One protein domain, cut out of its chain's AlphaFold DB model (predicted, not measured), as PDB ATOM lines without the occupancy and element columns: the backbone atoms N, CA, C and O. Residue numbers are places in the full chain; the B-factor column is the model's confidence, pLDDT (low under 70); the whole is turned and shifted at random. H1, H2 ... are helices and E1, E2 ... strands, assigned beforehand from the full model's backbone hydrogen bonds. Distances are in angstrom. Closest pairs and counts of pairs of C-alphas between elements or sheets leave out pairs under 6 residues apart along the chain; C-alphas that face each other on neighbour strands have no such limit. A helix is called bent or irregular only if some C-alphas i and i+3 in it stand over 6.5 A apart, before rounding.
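This is residues 2 to 157 of the 530 residues of the protein "Heparinase II/III family protein" of Chloroflexia bacterium (UniProt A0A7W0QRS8). A pair of helices, H2 and H3, makes the core; H1 packs on one side of it and H4 on the other, and H5 covers H4 on the side away from that pair. The small strand hairpin E1 and E2 lies off at one end, away from H3, H4 and H5. The 156 printed residues hold five named helices and two named strands, in the order H1, E1, E2, H2, H3, H4, H5; the two-stranded sheet is antiparallel and the class is mostly helix. The whole is compact, with a radius of gyration of the C-alphas of 16.4 A and spans of 51 by 36 by 23 A.

H1, residues 5 to 17, H2, residues 51 to 71, and H3, residues 77 to 96, form an up-and-down bundle, each running against the one before it. H1 touches H2, closest at the C-alphas of Ile 5 and Leu 71, 6.6 A. H1 touches residues 78 to 85 of H3, closest at the C-alphas of Cys 16 and Glu 85, 6.6 A. E1, residues 28 to 31, and E2, residues 34 to 37, are a hairpin, with N 29 and O 36 2.9 A apart and N 31 and O 34 3.1 A apart, within hydrogen-bond range. H2 and H3 are a helical hairpin at a shallow tilt of 34 degrees, only just short of steep; their closest C-alphas, Gly 57 and Ile 86, are 5.8 A apart. H4, residues 117 to 131, touches H2 at a shallow tilt of 17 degrees, the same way, with the C-alphas of Leu 51 and Ile 121 closest at 5.5 A. H5, residues 136 to 154, forms a helical hairpin with H4, closest at the C-alphas of Glu 129 and Arg 139, 5.9 A. H1 and H5 are apart. Every O i to N i+4 pair is within hydrogen-bond range in H1 and H5; the counts are 15 of 17 in H2, 14 of 16 in H3 and 10 of 11 in H4.

H1 begins at C-alpha 5, (108.873, 95.104, 116.188), and is 18.3 A long. E1 is 9.5 A and E2 10.0 A. H2, 27.1 A, is irregular, with C-alphas 66 and 69 8.1 A apart, and has a kink of 54 degrees near residue 65. H3, 26.4 A, is only just irregular, with C-alphas 89 and 92 6.9 A apart. H4 is 21.5 A; H5, 26.5 A, ends at C-alpha 154, (73.511, 76.787, 103.637).

The two C-alphas farthest apart, those of Arg 3 and Ala 33, are 52.6 A apart. The printed part has no cut. The links E2 to H2 and H3 to H4 are long, with 13 and 20 residues. The mean pLDDT of the printed part is 90.7; residues 29 to 38 and 107 to 111 are under 70.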
ATOM      1  N   GLY A   2     107.485 100.805 118.933       85.12
ATOM      2  CA  GLY A   2     108.579  99.986 118.382       85.12
ATOM      3  C   GLY A   2     109.048  98.794 119.229       85.12
ATOM      4  O   GLY A   2     109.667  97.898 118.683       85.12
ATOM      5  N   ARG A   3     108.710  98.746 120.527       93.75
ATOM      6  CA  ARG A   3     109.222  97.767 121.505       93.75
ATOM      7  C   ARG A   3     109.202  96.300 121.050       93.75
ATOM      8  O   ARG A   3     110.098  95.571 121.444       93.75
ATOM      9  N   PHE A   4     108.189  95.887 120.292       95.62
ATOM     10  CA  PHE A   4     107.981  94.490 119.890       95.62
ATOM     11  C   PHE A   4     108.232  94.240 118.398       95.62
ATOM     12  O   PHE A   4     107.917  93.166 117.912       95.62
ATOM     13  N   ILE A   5     108.741  95.225 117.647       96.50
ATOM     14  CA  ILE A   5     108.873  95.104 116.188       96.50
ATOM     15  C   ILE A   5     109.840  93.983 115.803       96.50
ATOM     16  O   ILE A   5     109.466  93.143 114.994       96.50
ATOM     17  N   ASP A   6     111.015  93.912 116.427       95.56
ATOM     18  CA  ASP A   6     112.003  92.865 116.128       95.56
ATOM     19  C   ASP A   6     111.454  91.459 116.434       95.56
ATOM     20  O   ASP A   6     111.618  90.535 115.638       95.56
ATOM     21  N   ASP A   7     110.732  91.301 117.548       97.19
ATOM     22  CA  ASP A   7     110.100  90.028 117.919       97.19
ATOM     23  C   ASP A   7     108.975  89.638 116.947       97.19
ATOM     24  O   ASP A   7     108.849  88.469 116.584       97.19
ATOM     25  N   ILE A   8     108.184  90.613 116.483       96.94
ATOM     26  CA  ILE A   8     107.149  90.391 115.463       96.94
ATOM     27  C   ILE A   8     107.793  89.972 114.138       96.94
ATOM     28  O   ILE A   8     107.312  89.024 113.521       96.94
ATOM     29  N   ILE A   9     108.891  90.617 113.720       97.69
ATOM     30  CA  ILE A   9     109.644  90.230 112.516       97.69
ATOM     31  C   ILE A   9     110.115  88.780 112.637       97.69
ATOM     32  O   ILE A   9     109.863  87.986 111.734       97.69
ATOM     33  N   ASN A  10     110.740  88.413 113.761       97.19
ATOM     34  CA  ASN A  10     111.216  87.047 113.992       97.19
ATOM     35  C   ASN A  10     110.075  86.020 113.920       97.19
ATOM     36  O   ASN A  10     110.227  84.983 113.278       97.19
ATOM     37  N   GLY A  11     108.934  86.313 114.554       97.06
ATOM     38  CA  GLY A  11     107.768  85.428 114.551       97.06
ATOM     39  C   GLY A  11     107.155  85.262 113.162       97.06
ATOM     40  O   GLY A  11     106.965  84.139 112.703       97.06
ATOM     41  N   VAL A  12     106.900  86.368 112.461       97.38
ATOM     42  CA  VAL A  12     106.356  86.349 111.095       97.38
ATOM     43  C   VAL A  12     107.287  85.606 110.143       97.38
ATOM     44  O   VAL A  12     106.824  84.778 109.359       97.38
ATOM     45  N   TRP A  13     108.590  85.882 110.213       97.69
ATOM     46  CA  TRP A  13     109.567  85.234 109.346       97.69
ATOM     47  C   TRP A  13     109.633  83.730 109.611       97.69
ATOM     48  O   TRP A  13     109.634  82.948 108.665       97.69
ATOM     49  N   ALA A  14     109.610  83.316 110.883       97.88
ATOM     50  CA  ALA A  14     109.568  81.904 111.248       97.88
ATOM     51  C   ALA A  14     108.341  81.191 110.657       97.88
ATOM     52  O   ALA A  14     108.506  80.133 110.058       97.88
ATOM     53  N   ILE A  15     107.148  81.794 110.749       97.06
ATOM     54  CA  ILE A  15     105.921  81.227 110.164       97.06
ATOM     55  C   ILE A  15     106.027  81.161 108.632       97.06
ATOM     56  O   ILE A  15     105.664  80.158 108.022       97.06
ATOM     57  N   CYS A  16     106.556  82.201 107.978       97.19
ATOM     58  CA  CYS A  16     106.725  82.209 106.519       97.19
ATOM     59  C   CYS A  16     107.688  81.111 106.019       97.19
ATOM     60  O   CYS A  16     107.531  80.624 104.901       97.19
ATOM     61  N   GLU A  17     108.661  80.704 106.839       96.31
ATOM     62  CA  GLU A  17     109.613  79.624 106.532       96.31
ATOM     63  C   GLU A  17     109.064  78.214 106.812       96.31
ATOM     64  O   GLU A  17     109.673  77.219 106.406       96.31
ATOM     65  N   GLU A  18     107.910  78.082 107.474       95.56
ATOM     66  CA  GLU A  18     107.277  76.779 107.669       95.56
ATOM     67  C   GLU A  18     106.927  76.158 106.318       95.56
ATOM     68  O   GLU A  18     106.296  76.788 105.470       95.56
ATOM     69  N   SER A  19     107.275  74.888 106.111       92.12
ATOM     70  CA  SER A  19     106.922  74.179 104.871       92.12
ATOM     71  C   SER A  19     105.417  73.911 104.740       92.12
ATOM     72  O   SER A  19     104.962  73.510 103.674       92.12
ATOM     73  N   PHE A  20     104.640  74.093 105.813       92.19
ATOM     74  CA  PHE A  20     103.199  73.863 105.822       92.19
ATOM     75  C   PHE A  20     102.525  74.604 106.972       92.19
ATOM     76  O   PHE A  20     102.991  74.508 108.100       92.19
ATOM     77  N   TRP A  21     101.422  75.296 106.682       94.62
ATOM     78  CA  TRP A  21     100.655  76.077 107.664       94.62
ATOM     79  C   TRP A  21      99.468  75.316 108.269       94.62
ATOM     80  O   TRP A  21      98.610  75.917 108.905       94.62
ATOM     81  N   ASP A  22      99.373  74.003 108.052       90.81
ATOM     82  CA  ASP A  22      98.291  73.186 108.603       90.81
ATOM     83  C   ASP A  22      98.818  72.027 109.452       90.81
ATOM     84  O   ASP A  22     100.013  71.719 109.488       90.81
ATOM     85  N   VAL A  23      97.909  71.341 110.141       88.25
ATOM     86  CA  VAL A  23      98.264  70.158 110.923       88.25
ATOM     87  C   VAL A  23      98.477  68.943 110.010       88.25
ATOM     88  O   VAL A  23      97.783  68.787 109.000       88.25
ATOM     89  N   PRO A  24      99.368  67.994 110.366       84.75
ATOM     90  CA  PRO A  24      99.648  66.823 109.528       84.75
ATOM     91  C   PRO A  24      98.411  65.994 109.143       84.75
ATOM     92  O   PRO A  24      98.376  65.390 108.071       84.75
ATOM     93  N   ALA A  25      97.370  65.981 109.984       80.81
ATOM     94  CA  ALA A  25      96.119  65.269 109.717       80.81
ATOM     95  C   ALA A  25      95.330  65.826 108.512       80.81
ATOM     96  O   ALA A  25      94.508  65.103 107.933       80.81
ATOM     97  N   HIS A  26      95.586  67.083 108.137       85.38
ATOM     98  CA  HIS A  26      94.937  67.796 107.036       85.38
ATOM     99  C   HIS A  26      95.761  67.805 105.746       85.38
ATOM    100  O   HIS A  26      95.275  68.293 104.730       85.38
ATOM    101  N   ASN A  27      96.962  67.214 105.738       81.81
ATOM    102  CA  ASN A  27      97.745  67.004 104.518       81.81
ATOM    103  C   ASN A  27      97.088  65.909 103.649       81.81
ATOM    104  O   ASN A  27      97.520  64.753 103.621       81.81
ATOM    105  N   ARG A  28      95.966  66.254 103.013       72.44
ATOM    106  CA  ARG A  28      95.103  65.371 102.221       72.44
ATOM    107  C   ARG A  28      94.904  65.960 100.834       72.44
ATOM    108  O   ARG A  28      94.723  67.163 100.691       72.44
ATOM    109  N   TYR A  29      94.839  65.084  99.838       67.12
ATOM    110  CA  TYR A  29      94.507  65.447  98.466       67.12
ATOM    111  C   TYR A  29      93.218  64.763  98.037       67.12
ATOM    112  O   TYR A  29      92.957  63.601  98.370       67.12
ATOM    113  N   VAL A  30      92.412  65.496  97.276       60.12
ATOM    114  CA  VAL A  30      91.250  64.937  96.595       60.12
ATOM    115  C   VAL A  30      91.738  64.289  95.304       60.12
ATOM    116  O   VAL A  30      92.472  64.890  94.525       60.12
ATOM    117  N   THR A  31      91.379  63.024  95.099       53.75
ATOM    118  CA  THR A  31      91.683  62.282  93.869       53.75
ATOM    119  C   THR A  31      90.393  61.748  93.263       53.75
ATOM    120  O   THR A  31      89.369  61.656  93.939       53.75
ATOM    121  N   SER A  32      90.441  61.297  92.006       43.12
ATOM    122  CA  SER A  32      89.310  60.613  91.359       43.12
ATOM    123  C   SER A  32      88.865  59.327  92.077       43.12
ATOM    124  O   SER A  32      87.811  58.789  91.754       43.12
ATOM    125  N   ALA A  33      89.662  58.813  93.023       41.56
ATOM    126  CA  ALA A  33      89.355  57.647  93.853       41.56
ATOM    127  C   ALA A  33      88.870  58.017  95.275       41.56
ATOM    128  O   ALA A  33      88.712  57.130  96.113       41.56
ATOM    129  N   GLY A  34      88.636  59.306  95.551       56.03
ATOM    130  CA  GLY A  34      88.263  59.830  96.865       56.03
ATOM    131  C   GLY A  34      89.434  60.476  97.611       56.03
ATOM    132  O   GLY A  34      90.456  60.841  97.020       56.03
ATOM    133  N   PHE A  35      89.274  60.640  98.926       61.94
ATOM    134  CA  PHE A  35      90.294  61.214  99.803       61.94
ATOM    135  C   PHE A  35      91.534  60.326  99.870       61.94
ATOM    136  O   PHE A  35      91.468  59.185 100.328       61.94
ATOM    137  N   MET A  36      92.684  60.877  99.494       62.44
ATOM    138  CA  MET A  36      93.975  60.258  99.754       62.44
ATOM    139  C   MET A  36      94.763  61.100 100.746       62.44
ATOM    140  O   MET A  36      94.849  62.322 100.622       62.44
ATOM    141  N   MET A  37      95.379  60.433 101.721       65.38
ATOM    142  CA  MET A  37      96.432  61.076 102.500       65.38
ATOM    143  C   MET A  37      97.561  61.478 101.555       65.38
ATOM    144  O   MET A  37      97.932  60.718 100.656       65.38
ATOM    145  N   GLY A  38      98.089  62.676 101.771       66.75
ATOM    146  CA  GLY A  38      99.288  63.139 101.107       66.75
ATOM    147  C   GLY A  38     100.525  62.313 101.444       66.75
ATOM    148  O   GLY A  38     100.461  61.373 102.246       66.75
ATOM    149  N   PRO A  39     101.680  62.656 100.846       74.69
ATOM    150  CA  PRO A  39     102.940  62.107 101.302       74.69
ATOM    151  C   PRO A  39     103.140  62.438 102.787       74.69
ATOM    152  O   PRO A  39     102.556  63.376 103.326       74.69
ATOM    153  N   ALA A  40     103.985  61.658 103.464       79.62
ATOM    154  CA  ALA A  40     104.234  61.833 104.897       79.62
ATOM    155  C   ALA A  40     104.770  63.233 105.256       79.62
ATOM    156  O   ALA A  40     104.596  63.679 106.387       79.62
ATOM    157  N   LEU A  41     105.409  63.911 104.299       85.38
ATOM    158  CA  LEU A  41     105.832  65.303 104.406       85.38
ATOM    159  C   LEU A  41     104.970  66.180 103.483       85.38
ATOM    160  O   LEU A  41     104.594  65.710 102.406       85.38
ATOM    161  N   PRO A  42     104.664  67.428 103.875       86.00
ATOM    162  CA  PRO A  42     103.944  68.375 103.028       86.00
ATOM    163  C   PRO A  42     104.677  68.672 101.715       86.00
ATOM    164  O   PRO A  42     105.903  68.803 101.696       86.00
ATOM    165  N   ASP A  43     103.920  68.796 100.627       87.81
ATOM    166  CA  ASP A  43     104.441  69.215  99.326       87.81
ATOM    167  C   ASP A  43     104.276  70.731  99.173       87.81
ATOM    168  O   ASP A  43     103.180  71.228  98.919       87.81
ATOM    169  N   VAL A  44     105.379  71.469  99.309       88.75
ATOM    170  CA  VAL A  44     105.394  72.940  99.193       88.75
ATOM    171  C   VAL A  44     104.977  73.443  97.808       88.75
ATOM    172  O   VAL A  44     104.660  74.617  97.660       88.75
ATOM    173  N   THR A  45     104.983  72.577  96.790       89.06
ATOM    174  CA  THR A  45     104.582  72.926  95.417       89.06
ATOM    175  C   THR A  45     103.102  72.675  95.137       89.06
ATOM    176  O   THR A  45     102.602  73.071  94.087       89.06
ATOM    177  N   ASN A  46     102.392  72.044  96.074       86.88
ATOM    178  CA  ASN A  46     100.970  71.737  95.980       86.88
ATOM    179  C   ASN A  46     100.272  72.142  97.293       86.88
ATOM    180  O   ASN A  46      99.927  71.278  98.105       86.88
ATOM    181  N   PRO A  47     100.117  73.455  97.533       89.38
ATOM    182  CA  PRO A  47      99.562  73.980  98.775       89.38
ATOM    183  C   PRO A  47      98.134  73.479  99.020       89.38
ATOM    184  O   PRO A  47      97.351  73.293  98.088       89.38
ATOM    185  N   VAL A  48      97.793  73.279 100.294       89.81
ATOM    186  CA  VAL A  48      96.469  72.827 100.737       89.81
ATOM    187  C   VAL A  48      95.764  73.980 101.437       89.81
ATOM    188  O   VAL A  48      96.269  74.475 102.442       89.81
ATOM    189  N   VAL A  49      94.584  74.360 100.938       93.56
ATOM    190  CA  VAL A  49      93.693  75.302 101.630       93.56
ATOM    191  C   VAL A  49      92.765  74.519 102.555       93.56
ATOM    192  O   VAL A  49      91.889  73.773 102.106       93.56
ATOM    193  N   ALA A  50      92.988  74.665 103.855       92.25
ATOM    194  CA  ALA A  50      92.280  73.975 104.925       92.25
ATOM    195  C   ALA A  50      92.182  74.869 106.180       92.25
ATOM    196  O   ALA A  50      92.487  76.061 106.131       92.25
ATOM    197  N   LEU A  51      91.680  74.314 107.289       92.69
ATOM    198  CA  LEU A  51      91.315  75.069 108.494       92.69
ATOM    199  C   LEU A  51      92.465  75.940 109.030       92.69
ATOM    200  O   LEU A  51      92.351  77.165 109.080       92.69
ATOM    201  N   PHE A  52      93.581  75.316 109.415       93.00
ATOM    202  CA  PHE A  52      94.658  76.011 110.123       93.00
ATOM    203  C   PHE A  52      95.590  76.759 109.173       93.00
ATOM    204  O   PHE A  52      96.159  77.779 109.555       93.00
ATOM    205  N   SER A  53      95.686  76.319 107.918       95.31
ATOM    206  CA  SER A  53      96.382  77.080 106.876       95.31
ATOM    207  C   SER A  53      95.700  78.425 106.621       95.31
ATOM    208  O   SER A  53      96.384  79.450 106.557       95.31
ATOM    209  N   ALA A  54      94.365  78.454 106.575       95.88
ATOM    210  CA  ALA A  54      93.607  79.694 106.449       95.88
ATOM    211  C   ALA A  54      93.710  80.582 107.709       95.88
ATOM    212  O   ALA A  54      93.938  81.786 107.579       95.88
ATOM    213  N   GLU A  55      93.628  80.012 108.920       95.00
ATOM    214  CA  GLU A  55      93.818  80.764 110.178       95.00
ATOM    215  C   GLU A  55      95.243  81.334 110.317       95.00
ATOM    216  O   GLU A  55      95.426  82.472 110.752       95.00
ATOM    217  N   THR A  56      96.269  80.591 109.892       96.19
ATOM    218  CA  THR A  56      97.661  81.070 109.882       96.19
ATOM    219  C   THR A  56      97.827  82.243 108.923       96.19
ATOM    220  O   THR A  56      98.375  83.284 109.298       96.19
ATOM    221  N   GLY A  57      97.285  82.124 107.705       96.94
ATOM    222  CA  GLY A  57      97.250  83.234 106.755       96.94
ATOM    223  C   GLY A  57      96.567  84.462 107.350       96.94
ATOM    224  O   GLY A  57      97.050  85.580 107.186       96.94
ATOM    225  N   GLN A  58      95.477  84.262 108.091       95.25
ATOM    226  CA  GLN A  58      94.736  85.343 108.729       95.25
ATOM    227  C   GLN A  58      95.571  86.058 109.803       95.25
ATOM    228  O   GLN A  58      95.591  87.291 109.834       95.25
ATOM    229  N   VAL A  59      96.317  85.330 110.641       95.38
ATOM    230  CA  VAL A  59      97.261  85.931 111.604       95.38
ATOM    231  C   VAL A  59      98.287  86.811 110.888       95.38
ATOM    232  O   VAL A  59      98.524  87.953 111.302       95.38
ATOM    233  N   ILE A  60      98.865  86.318 109.789       97.50
ATOM    234  CA  ILE A  60      99.837  87.071 108.987       97.50
ATOM    235  C   ILE A  60      99.175  88.309 108.368       97.50
ATOM    236  O   ILE A  60      99.719  89.405 108.486       97.50
ATOM    237  N   ALA A  61      97.986  88.179 107.776       97.25
ATOM    238  CA  ALA A  61      97.288  89.289 107.128       97.25
ATOM    239  C   ALA A  61      96.922  90.411 108.105       97.25
ATOM    240  O   ALA A  61      97.173  91.584 107.827       97.25
ATOM    241  N   PHE A  62      96.395  90.077 109.285       95.75
ATOM    242  CA  PHE A  62      96.124  91.085 110.310       95.75
ATOM    243  C   PHE A  62      97.411  91.690 110.878       95.75
ATOM    244  O   PHE A  62      97.437  92.886 111.165       95.75
ATOM    245  N   THR A  63      98.492  90.916 111.007       95.94
ATOM    246  CA  THR A  63      99.801  91.462 111.403       95.94
ATOM    247  C   THR A  63     100.300  92.474 110.371       95.94
ATOM    248  O   THR A  63     100.693  93.585 110.737       95.94
ATOM    249  N   HIS A  64     100.206  92.141 109.080       97.25
ATOM    250  CA  HIS A  64     100.533  93.048 107.980       97.25
ATOM    251  C   HIS A  64      99.680  94.321 108.050       97.25
ATOM    252  O   HIS A  64     100.214  95.427 108.039       97.25
ATOM    253  N   TYR A  65      98.364  94.184 108.217       95.31
ATOM    254  CA  TYR A  65      97.448  95.320 108.302       95.31
ATOM    255  C   TYR A  65      97.722  96.240 109.504       95.31
ATOM    256  O   TYR A  65      97.757  97.462 109.364       95.31
ATOM    257  N   LEU A  66      97.929  95.673 110.697       94.19
ATOM    258  CA  LEU A  66      98.049  96.448 111.936       94.19
ATOM    259  C   LEU A  66      99.416  97.117 112.100       94.19
ATOM    260  O   LEU A  66      99.498  98.223 112.642       94.19
ATOM    261  N   VAL A  67     100.495  96.440 111.696       95.69
ATOM    262  CA  VAL A  67     101.868  96.894 111.972       95.69
ATOM    263  C   VAL A  67     102.800  96.879 110.759       95.69
ATOM    264  O   VAL A  67     103.951  97.276 110.915       95.69
ATOM    265  N   GLY A  68     102.334  96.523 109.557       96.38
ATOM    266  CA  GLY A  68     103.156  96.433 108.338       96.38
ATOM    267  C   GLY A  68     103.972  97.694 108.059       96.38
ATOM    268  O   GLY A  68     105.190  97.626 107.965       96.38
ATOM    269  N   ALA A  69     103.353  98.877 108.132       96.25
ATOM    270  CA  ALA A  69     104.057 100.154 107.953       96.25
ATOM    271  C   ALA A  69     105.169 100.426 108.994       96.25
ATOM    272  O   ALA A  69     106.002 101.319 108.809       96.25
ATOM    273  N   ALA A  70     105.157  99.735 110.137       96.81
ATOM    274  CA  ALA A  70     106.242  99.770 111.112       96.81
ATOM    275  C   ALA A  70     107.328  98.728 110.798       96.81
ATOM    276  O   ALA A  70     108.501  99.038 111.000       96.81
ATOM    277  N   LEU A  71     106.948  97.553 110.284       97.06
ATOM    278  CA  LEU A  71     107.873  96.524 109.792       97.06
ATOM    279  C   LEU A  71     108.675  97.036 108.585       97.06
ATOM    280  O   LEU A  71     109.898  96.929 108.584       97.06
ATOM    281  N   ASP A  72     108.022  97.720 107.640       96.69
ATOM    282  CA  ASP A  72     108.644  98.286 106.429       96.69
ATOM    283  C   ASP A  72     109.746  99.304 106.725       96.69
ATOM    284  O   ASP A  72     110.671  99.500 105.941       96.69
ATOM    285  N   LYS A  73     109.667  99.981 107.874       96.38
ATOM    286  CA  LYS A  73     110.709 100.926 108.296       96.38
ATOM    287  C   LYS A  73     111.990 100.222 108.732       96.38
ATOM    288  O   LYS A  73     113.028 100.879 108.792       96.38
ATOM    289  N   VAL A  74     111.900  98.942 109.089       96.06
ATOM    290  CA  VAL A  74     113.032  98.106 109.491       96.06
ATOM    291  C   VAL A  74     113.528  97.305 108.293       96.06
ATOM    292  O   VAL A  74     114.696  97.434 107.939       96.06
ATOM    293  N   GLU A  75     112.650  96.521 107.662       95.62
ATOM    294  CA  GLU A  75     112.968  95.678 106.504       95.62
ATOM    295  C   GLU A  75     111.699  95.403 105.666       95.62
ATOM    296  O   GLU A  75     110.899  94.540 106.040       95.62
ATOM    297  N   PRO A  76     111.500  96.099 104.527       95.12
ATOM    298  CA  PRO A  76     110.351  95.893 103.635       95.12
ATOM    299  C   PRO A  76     110.217  94.466 103.096       95.12
ATOM    300  O   PRO A  76     109.109  94.001 102.847       95.12
ATOM    301  N   THR A  77     111.325  93.722 102.978       97.44
ATOM    302  CA  THR A  77     111.291  92.328 102.499       97.44
ATOM    303  C   THR A  77     110.387  91.445 103.369       97.44
ATOM    304  O   THR A  77     109.857  90.441 102.895       97.44
ATOM    305  N   VAL A  78     110.180  91.805 104.643       97.50
ATOM    306  CA  VAL A  78     109.290  91.071 105.550       97.50
ATOM    307  C   VAL A  78     107.842  91.126 105.067       97.50
ATOM    308  O   VAL A  78     107.210  90.079 104.947       97.50
ATOM    309  N   THR A  79     107.306  92.308 104.764       97.81
ATOM    310  CA  THR A  79     105.903  92.460 104.341       97.81
ATOM    311  C   THR A  79     105.682  91.944 102.922       97.81
ATOM    312  O   THR A  79     104.667  91.290 102.673       97.81
ATOM    313  N   ASP A  80     106.667  92.106 102.032       97.88
ATOM    314  CA  ASP A  80     106.669  91.471 100.708       97.88
ATOM    315  C   ASP A  80     106.575  89.943 100.832       97.88
ATOM    316  O   ASP A  80     105.768  89.300 100.153       97.88
ATOM    317  N   ARG A  81     107.349  89.350 101.753       98.12
ATOM    318  CA  ARG A  81     107.315  87.906 102.008       98.12
ATOM    319  C   ARG A  81     105.969  87.451 102.567       98.12
ATOM    320  O   ARG A  81     105.438  86.450 102.096       98.12
ATOM    321  N   MET A  82     105.396  88.189 103.519       98.44
ATOM    322  CA  MET A  82     104.065  87.898 104.071       98.44
ATOM    323  C   MET A  82     103.006  87.819 102.970       98.44
ATOM    324  O   MET A  82     102.254  86.848 102.900       98.44
ATOM    325  N   ARG A  83     102.970  88.833 102.092       98.25
ATOM    326  CA  ARG A  83     102.037  88.878 100.961       98.25
ATOM    327  C   ARG A  83     102.278  87.696 100.027       98.25
ATOM    328  O   ARG A  83     101.330  86.987  99.706       98.25
ATOM    329  N   HIS A  84     103.531  87.443  99.648       98.06
ATOM    330  CA  HIS A  84     103.884  86.342  98.751       98.06
ATOM    331  C   HIS A  84     103.401  84.975  99.257       98.06
ATOM    332  O   HIS A  84     102.822  84.210  98.485       98.06
ATOM    333  N   GLU A  85     103.601  84.671 100.541       98.12
ATOM    334  CA  GLU A  85     103.184  83.386 101.113       98.12
ATOM    335  C   GLU A  85     101.656  83.254 101.186       98.12
ATOM    336  O   GLU A  85     101.123  82.196 100.861       98.12
ATOM    337  N   ILE A  86     100.930  84.324 101.540       98.44
ATOM    338  CA  ILE A  86      99.456  84.325 101.542       98.44
ATOM    339  C   ILE A  86      98.905  84.065 100.136       98.44
ATOM    340  O   ILE A  86      98.014  83.233  99.959       98.44
ATOM    341  N   TRP A  87      99.456  84.745  99.131       98.00
ATOM    342  CA  TRP A  87      99.070  84.559  97.736       98.00
ATOM    343  C   TRP A  87      99.309  83.128  97.264       98.00
ATOM    344  O   TRP A  87      98.368  82.435  96.879       98.00
ATOM    345  N   THR A  88     100.549  82.663  97.404       96.94
ATOM    346  CA  THR A  88     100.991  81.363  96.888       96.94
ATOM    347  C   THR A  88     100.286  80.198  97.579       96.94
ATOM    348  O   THR A  88      99.980  79.196  96.939       96.94
ATOM    349  N   ARG A  89     100.028  80.295  98.891       96.50
ATOM    350  CA  ARG A  89      99.481  79.175  99.672       96.50
ATOM    351  C   ARG A  89      97.963  79.161  99.764       96.50
ATOM    352  O   ARG A  89      97.405  78.088  99.978       96.50
ATOM    353  N   LEU A  90      97.306  80.318  99.666       97.69
ATOM    354  CA  LEU A  90      95.887  80.445 100.005       97.69
ATOM    355  C   LEU A  90      95.072  81.083  98.883       97.69
ATOM    356  O   LEU A  90      94.142  80.441  98.402       97.69
ATOM    357  N   LEU A  91      95.413  82.298  98.443       98.12
ATOM    358  CA  LEU A  91      94.566  83.030  97.492       98.12
ATOM    359  C   LEU A  91      94.600  82.414  96.087       98.12
ATOM    360  O   LEU A  91      93.544  82.154  95.511       98.12
ATOM    361  N   ASP A  92      95.787  82.124  95.544       97.31
ATOM    362  CA  ASP A  92      95.899  81.491  94.221       97.31
ATOM    363  C   ASP A  92      95.279  80.086  94.206       97.31
ATOM    364  O   ASP A  92      94.386  79.846  93.389       97.31
ATOM    365  N   PRO A  93      95.599  79.176  95.149       95.56
ATOM    366  CA  PRO A  93      94.993  77.845  95.158       95.56
ATOM    367  C   PRO A  93      93.480  77.860  95.402       95.56
ATOM    368  O   PRO A  93      92.772  76.982  94.901       95.56
ATOM    369  N   PHE A  94      92.957  78.835  96.155       96.75
ATOM    370  CA  PHE A  94      91.514  79.014  96.312       96.75
ATOM    371  C   PHE A  94      90.848  79.343  94.973       96.75
ATOM    372  O   PHE A  94      89.815  78.752  94.655       96.75
ATOM    373  N   MET A  95      91.446  80.236  94.183       96.50
ATOM    374  CA  MET A  95      90.898  80.686  92.902       96.50
ATOM    375  C   MET A  95      91.085  79.675  91.767       96.50
ATOM    376  O   MET A  95      90.217  79.560  90.903       96.50
ATOM    377  N   GLU A  96      92.187  78.929  91.767       94.56
ATOM    378  CA  GLU A  96      92.577  78.040  90.664       94.56
ATOM    379  C   GLU A  96      91.942  76.643  90.727       94.56
ATOM    380  O   GLU A  96      91.953  75.917  89.730       94.56
ATOM    381  N   ARG A  97      91.393  76.240  91.882       90.00
ATOM    382  CA  ARG A  97      90.950  74.859  92.122       90.00
ATOM    383  C   ARG A  97      89.526  74.759  92.642       90.00
ATOM    384  O   ARG A  97      89.204  75.294  93.699       90.00
ATOM    385  N   ASP A  98      88.698  73.985  91.943       88.75
ATOM    386  CA  ASP A  98      87.321  73.651  92.344       88.75
ATOM    387  C   ASP A  98      87.215  72.346  93.150       88.75
ATOM    388  O   ASP A  98      86.162  72.047  93.705       88.75
ATOM    389  N   ASP A  99      88.286  71.552  93.222       84.94
ATOM    390  CA  ASP A  99      88.279  70.205  93.802       84.94
ATOM    391  C   ASP A  99      88.415  70.173  95.331       84.94
ATOM    392  O   ASP A  99      88.491  69.097  95.929       84.94
ATOM    393  N   TRP A 100      88.395  71.336  95.985       87.62
ATOM    394  CA  TRP A 100      88.291  71.422  97.434       87.62
ATOM    395  C   TRP A 100      86.942  70.862  97.885       87.62
ATOM    396  O   TRP A 100      85.893  71.475  97.710       87.62
ATOM    397  N   TRP A 101      86.964  69.685  98.506       85.81
ATOM    398  CA  TRP A 101      85.757  68.995  98.971       85.81
ATOM    399  C   TRP A 101      84.877  69.852  99.894       85.81
ATOM    400  O   TRP A 101      83.662  69.674  99.918       85.81
ATOM    401  N   TRP A 102      85.484  70.766 100.657       90.19
ATOM    402  CA  TRP A 102      84.780  71.660 101.571       90.19
ATOM    403  C   TRP A 102      84.074  72.808 100.837       90.19
ATOM    404  O   TRP A 102      83.218  73.433 101.441       90.19
ATOM    405  N   LEU A 103      84.351  73.076  99.552       91.38
ATOM    406  CA  LEU A 103      83.599  74.069  98.767       91.38
ATOM    407  C   LEU A 103      82.230  73.565  98.312       91.38
ATOM    408  O   LEU A 103      81.327  74.367  98.120       91.38
ATOM    409  N   GLY A 104      82.084  72.256  98.096       88.75
ATOM    410  CA  GLY A 104      80.847  71.666  97.571       88.75
ATOM    411  C   GLY A 104      80.674  71.734  96.049       88.75
ATOM    412  O   GLY A 104      79.724  71.163  95.530       88.75
ATOM    413  N   PHE A 105      81.602  72.336  95.294       89.56
ATOM    414  CA  PHE A 105      81.451  72.499  93.835       89.56
ATOM    415  C   PHE A 105      81.529  71.193  93.028       89.56
ATOM    416  O   PHE A 105      80.983  71.115  91.926       89.56
ATOM    417  N   VAL A 106      82.203  70.164  93.551       82.12
ATOM    418  CA  VAL A 106      82.364  68.871  92.870       82.12
ATOM    419  C   VAL A 106      81.425  67.832  93.474       82.12
ATOM    420  O   VAL A 106      81.669  67.292  94.556       82.12
ATOM    421  N   GLN A 107      80.369  67.497  92.732       68.31
ATOM    422  CA  GLN A 107      79.414  66.463  93.133       68.31
ATOM    423  C   GLN A 107      80.093  65.093  93.279       68.31
ATOM    424  O   GLN A 107      80.837  64.650  92.405       68.31
ATOM    425  N   GLY A 108      79.810  64.403  94.387       64.00
ATOM    426  CA  GLY A 108      80.330  63.062  94.669       64.00
ATOM    427  C   GLY A 108      81.724  63.016  95.306       64.00
ATOM    428  O   GLY A 108      82.150  61.933  95.702       64.00
ATOM    429  N   ALA A 109      82.412  64.156  95.475       64.31
ATOM    430  CA  ALA A 109      83.659  64.224  96.252       64.31
ATOM    431  C   ALA A 109      83.437  63.880  97.740       64.31
ATOM    432  O   ALA A 109      84.311  63.321  98.404       64.31
ATOM    433  N   ARG A 110      82.235  64.172  98.244       69.44
ATOM    434  CA  ARG A 110      81.711  63.778  99.551       69.44
ATOM    435  C   ARG A 110      80.215  63.469  99.407       69.44
ATOM    436  O   ARG A 110      79.564  63.967  98.489       69.44
ATOM    437  N   GLN A 111      79.679  62.621 100.284       66.38
ATOM    438  CA  GLN A 111      78.231  62.451 100.412       66.38
ATOM    439  C   GLN A 111      77.648  63.613 101.223       66.38
ATOM    440  O   GLN A 111      78.094  63.857 102.343       66.38
ATOM    441  N   GLY A 112      76.644  64.289 100.662       75.56
ATOM    442  CA  GLY A 112      75.946  65.394 101.317       75.56
ATOM    443  C   GLY A 112      76.601  66.769 101.121       75.56
ATOM    444  O   GLY A 112      77.623  66.875 100.436       75.56
ATOM    445  N   PRO A 113      75.984  67.817 101.693       84.25
ATOM    446  CA  PRO A 113      76.496  69.186 101.657       84.25
ATOM    447  C   PRO A 113      77.848  69.305 102.388       84.25
ATOM    448  O   PRO A 113      78.209  68.432 103.190       84.25
ATOM    449  N   PRO A 114      78.621  70.378 102.135       88.81
ATOM    450  CA  PRO A 114      79.796  70.697 102.937       88.81
ATOM    451  C   PRO A 114      79.452  70.837 104.423       88.81
ATOM    452  O   PRO A 114      78.370  71.291 104.778       88.81
ATOM    453  N   ASN A 115      80.391  70.476 105.299       88.19
ATOM    454  CA  ASN A 115      80.246  70.681 106.742       88.19
ATOM    455  C   ASN A 115      80.850  72.025 107.180       88.19
ATOM    456  O   ASN A 115      81.232  72.857 106.355       88.19
ATOM    457  N   ASN A 116      80.998  72.201 108.492       90.50
ATOM    458  CA  ASN A 116      81.583  73.376 109.137       90.50
ATOM    459  C   ASN A 116      82.953  73.844 108.587       90.50
ATOM    460  O   ASN A 116      83.305  75.007 108.766       90.50
ATOM    461  N   TRP A 117      83.721  73.002 107.878       92.75
ATOM    462  CA  TRP A 117      84.958  73.437 107.215       92.75
ATOM    463  C   TRP A 117      84.713  74.556 106.202       92.75
ATOM    464  O   TRP A 117      85.571  75.415 106.036       92.75
ATOM    465  N   ASN A 118      83.549  74.560 105.551       95.62
ATOM    466  CA  ASN A 118      83.201  75.536 104.530       95.62
ATOM    467  C   ASN A 118      83.181  76.978 105.076       95.62
ATOM    468  O   ASN A 118      84.082  77.743 104.718       95.62
ATOM    469  N   PRO A 119      82.262  77.366 105.984       96.56
ATOM    470  CA  PRO A 119      82.237  78.733 106.496       96.56
ATOM    471  C   PRO A 119      83.477  79.060 107.332       96.56
ATOM    472  O   PRO A 119      83.926  80.207 107.339       96.56
ATOM    473  N   TRP A 120      84.081  78.073 108.005       95.19
ATOM    474  CA  TRP A 120      85.312  78.294 108.761       95.19
ATOM    475  C   TRP A 120      86.459  78.726 107.837       95.19
ATOM    476  O   TRP A 120      87.061  79.773 108.066       95.19
ATOM    477  N   ILE A 121      86.729  78.007 106.747       96.81
ATOM    478  CA  ILE A 121      87.795  78.387 105.808       96.81
ATOM    479  C   ILE A 121      87.430  79.678 105.071       96.81
ATOM    480  O   ILE A 121      88.259  80.584 104.983       96.81
ATOM    481  N   ILE A 122      86.190  79.804 104.592       98.19
ATOM    482  CA  ILE A 122      85.753  80.974 103.820       98.19
ATOM    483  C   ILE A 122      85.831  82.262 104.645       98.19
ATOM    484  O   ILE A 122      86.290  83.274 104.121       98.19
ATOM    485  N   SER A 123      85.476  82.241 105.935       96.69
ATOM    486  CA  SER A 123      85.593  83.429 106.798       96.69
ATOM    487  C   SER A 123      87.036  83.943 106.891       96.69
ATOM    488  O   SER A 123      87.278  85.152 106.876       96.69
ATOM    489  N   ASN A 124      88.009  83.027 106.916       97.06
ATOM    490  CA  ASN A 124      89.426  83.362 106.893       97.06
ATOM    491  C   ASN A 124      89.838  83.912 105.526       97.06
ATOM    492  O   ASN A 124      90.425  84.988 105.472       97.06
ATOM    493  N   LEU A 125      89.489  83.224 104.434       98.12
ATOM    494  CA  LEU A 125      89.821  83.655 103.072       98.12
ATOM    495  C   LEU A 125      89.242  85.036 102.749       98.12
ATOM    496  O   LEU A 125      89.967  85.887 102.252       98.12
ATOM    497  N   LEU A 126      87.986  85.309 103.112       97.81
ATOM    498  CA  LEU A 126      87.381  86.633 102.941       97.81
ATOM    499  C   LEU A 126      88.170  87.719 103.680       97.81
ATOM    500  O   LEU A 126      88.374  88.798 103.131       97.81
ATOM    501  N   ALA A 127      88.665  87.447 104.890       95.25
ATOM    502  CA  ALA A 127      89.530  88.395 105.587       95.25
ATOM    503  C   ALA A 127      90.847  88.642 104.826       95.25
ATOM    504  O   ALA A 127      91.297  89.784 104.754       95.25
ATOM    505  N   LEU A 128      91.449  87.609 104.227       97.81
ATOM    506  CA  LEU A 128      92.655  87.759 103.398       97.81
ATOM    507  C   LEU A 128      92.383  88.610 102.157       97.81
ATOM    508  O   LEU A 128      93.131  89.551 101.894       97.81
ATOM    509  N   GLU A 129      91.293  88.332 101.443       97.69
ATOM    510  CA  GLU A 129      90.870  89.088 100.259       97.69
ATOM    511  C   GLU A 129      90.660  90.577 100.582       97.69
ATOM    512  O   GLU A 129      91.035  91.451  99.806       97.69
ATOM    513  N   MET A 130      90.122  90.910 101.760       95.88
ATOM    514  CA  MET A 130      89.932  92.315 102.154       95.88
ATOM    515  C   MET A 130      91.221  93.020 102.593       95.88
ATOM    516  O   MET A 130      91.291  94.247 102.523       95.88
ATOM    517  N   LEU A 131      92.218  92.280 103.090       95.31
ATOM    518  CA  LEU A 131      93.427  92.851 103.695       95.31
ATOM    519  C   LEU A 131      94.662  92.823 102.782       95.31
ATOM    520  O   LEU A 131      95.602  93.579 103.035       95.31
ATOM    521  N   ILE A 132      94.697  91.939 101.780       97.50
ATOM    522  CA  ILE A 132      95.914  91.607 101.018       97.50
ATOM    523  C   ILE A 132      95.738  91.740  99.503       97.50
ATOM    524  O   ILE A 132      96.675  92.190  98.836       97.50
ATOM    525  N   GLU A 133      94.591  91.338  98.956       97.12
ATOM    526  CA  GLU A 133      94.305  91.461  97.523       97.12
ATOM    527  C   GLU A 133      94.081  92.933  97.181       97.12
ATOM    528  O   GLU A 133      93.166  93.539  97.725       97.12
ATOM    529  N   ASP A 134      94.886  93.514  96.292       94.56
ATOM    530  CA  ASP A 134      94.761  94.922  95.884       94.56
ATOM    531  C   ASP A 134      93.972  95.079  94.572       94.56
ATOM    532  O   ASP A 134      93.461  96.166  94.298       94.56
ATOM    533  N   ASP A 135      93.858  94.016  93.770       97.56
ATOM    534  CA  ASP A 135      93.119  94.016  92.511       97.56
ATOM    535  C   ASP A 135      91.609  93.877  92.764       97.56
ATOM    536  O   ASP A 135      91.118  92.872  93.284       97.56
ATOM    537  N   GLU A 136      90.853  94.912  92.395       96.44
ATOM    538  CA  GLU A 136      89.410  94.975  92.639       96.44
ATOM    539  C   GLU A 136      88.627  93.886  91.889       96.44
ATOM    540  O   GLU A 136      87.660  93.347  92.432       96.44
ATOM    541  N   GLU A 137      89.030  93.540  90.661       97.94
ATOM    542  CA  GLU A 137      88.339  92.526  89.858       97.94
ATOM    543  C   GLU A 137      88.563  91.136  90.446       97.94
ATOM    544  O   GLU A 137      87.621  90.343  90.572       97.94
ATOM    545  N   ARG A 138      89.799  90.850  90.862       97.62
ATOM    546  CA  ARG A 138      90.139  89.578  91.486       97.62
ATOM    547  C   ARG A 138      89.476  89.430  92.853       97.62
ATOM    548  O   ARG A 138      88.866  88.388  93.100       97.62
ATOM    549  N   ARG A 139      89.463  90.489  93.672       97.69
ATOM    550  CA  ARG A 139      88.740  90.497  94.952       97.69
ATOM    551  C   ARG A 139      87.246  90.237  94.757       97.69
ATOM    552  O   ARG A 139      86.657  89.423  95.464       97.69
ATOM    553  N   ALA A 140      86.620  90.888  93.774       97.50
ATOM    554  CA  ALA A 140      85.207  90.670  93.462       97.50
ATOM    555  C   ALA A 140      84.930  89.228  93.002       97.50
ATOM    556  O   ALA A 140      83.938  88.621  93.416       97.50
ATOM    557  N   ALA A 141      85.818  88.651  92.185       98.38
ATOM    558  CA  ALA A 141      85.718  87.258  91.757       98.38
ATOM    559  C   ALA A 141      85.856  86.278  92.935       98.38
ATOM    560  O   ALA A 141      85.079  85.323  93.024       98.38
ATOM    561  N   ALA A 142      86.786  86.536  93.857       98.19
ATOM    562  CA  ALA A 142      86.975  85.741  95.065       98.19
ATOM    563  C   ALA A 142      85.766  85.816  96.007       98.19
ATOM    564  O   ALA A 142      85.295  84.781  96.481       98.19
ATOM    565  N   VAL A 143      85.187  87.006  96.208       98.12
ATOM    566  CA  VAL A 143      83.947  87.181  96.986       98.12
ATOM    567  C   VAL A 143      82.789  86.403  96.364       98.12
ATOM    568  O   VAL A 143      82.096  85.670  97.064       98.12
ATOM    569  N   HIS A 144      82.588  86.501  95.047       97.81
ATOM    570  CA  HIS A 144      81.540  85.735  94.369       97.81
ATOM    571  C   HIS A 144      81.758  84.220  94.514       97.81
ATOM    572  O   HIS A 144      80.814  83.471  94.765       97.81
ATOM    573  N   ARG A 145      83.008  83.761  94.401       97.94
ATOM    574  CA  ARG A 145      83.375  82.357  94.612       97.94
ATOM    575  C   ARG A 145      83.092  81.898  96.044       97.94
ATOM    576  O   ARG A 145      82.525  80.824  96.222       97.94
ATOM    577  N   ALA A 146      83.439  82.708  97.039       98.06
ATOM    578  CA  ALA A 146      83.141  82.449  98.442       98.06
ATOM    579  C   ALA A 146      81.628  82.337  98.683       98.06
ATOM    580  O   ALA A 146      81.186  81.346  99.250       98.06
ATOM    581  N   LEU A 147      80.830  83.285  98.179       97.44
ATOM    582  CA  LEU A 147      79.368  83.262  98.313       97.44
ATOM    583  C   LEU A 147      78.749  81.987  97.729       97.44
ATOM    584  O   LEU A 147      77.947  81.349  98.397       97.44
ATOM    585  N   ARG A 148      79.204  81.542  96.549       96.69
ATOM    586  CA  ARG A 148      78.772  80.254  95.980       96.69
ATOM    587  C   ARG A 148      79.096  79.069  96.893       96.69
ATOM    588  O   ARG A 148      78.308  78.139  96.978       96.69
ATOM    589  N   GLY A 149      80.261  79.074  97.540       96.06
ATOM    590  CA  GLY A 149      80.631  78.028  98.499       96.06
ATOM    591  C   GLY A 149      79.748  78.051  99.747       96.06
ATOM    592  O   GLY A 149      79.356  76.990 100.231       96.06
ATOM    593  N   LEU A 150      79.399  79.243 100.238       97.31
ATOM    594  CA  LEU A 150      78.479  79.409 101.364       97.31
ATOM    595  C   LEU A 150      77.058  78.951 101.009       97.31
ATOM    596  O   LEU A 150      76.417  78.327 101.849       97.31
ATOM    597  N   ASP A 151      76.592  79.179  99.776       96.38
ATOM    598  CA  ASP A 151      75.297  78.669  99.301       96.38
ATOM    599  C   ASP A 151      75.230  77.134  99.372       96.38
ATOM    600  O   ASP A 151      74.230  76.587  99.835       96.38
ATOM    601  N   GLU A 152      76.301  76.423  98.987       94.88
ATOM    602  CA  GLU A 152      76.368  74.953  99.092       94.88
ATOM    603  C   GLU A 152      76.274  74.470 100.550       94.88
ATOM    604  O   GLU A 152      75.640  73.453 100.835       94.88
ATOM    605  N   PHE A 153      76.889  75.198 101.488       94.81
ATOM    606  CA  PHE A 153      76.796  74.902 102.919       94.81
ATOM    607  C   PHE A 153      75.392  75.187 103.472       94.81
ATOM    608  O   PHE A 153      74.796  74.333 104.130       94.81
ATOM    609  N   LEU A 154      74.836  76.365 103.174       95.81
ATOM    610  CA  LEU A 154      73.511  76.787 103.637       95.81
ATOM    611  C   LEU A 154      72.392  75.913 103.056       95.81
ATOM    612  O   LEU A 154      71.410  75.655 103.746       95.81
ATOM    613  N   ALA A 155      72.556  75.383 101.841       93.62
ATOM    614  CA  ALA A 155      71.632  74.415 101.248       93.62
ATOM    615  C   ALA A 155      71.531  73.100 102.047       93.62
ATOM    616  O   ALA A 155      70.560  72.358 101.891       93.62
ATOM    617  N   GLY A 156      72.528  72.806 102.887       90.69
ATOM    618  CA  GLY A 156      72.528  71.672 103.804       90.69
ATOM    619  C   GLY A 156      71.809  71.909 105.129       90.69
ATOM    620  O   GLY A 156      71.512  70.941 105.825       90.69
ATOM    621  N   TYR A 157      71.533  73.165 105.484       93.50
ATOM    622  CA  TYR A 157      70.871  73.508 106.736       93.50
ATOM    623  C   TYR A 157      69.355  73.377 106.629       93.50
ATOM    624  O   TYR A 157      68.731  73.683 105.611       93.50
TER     625      TYR A 157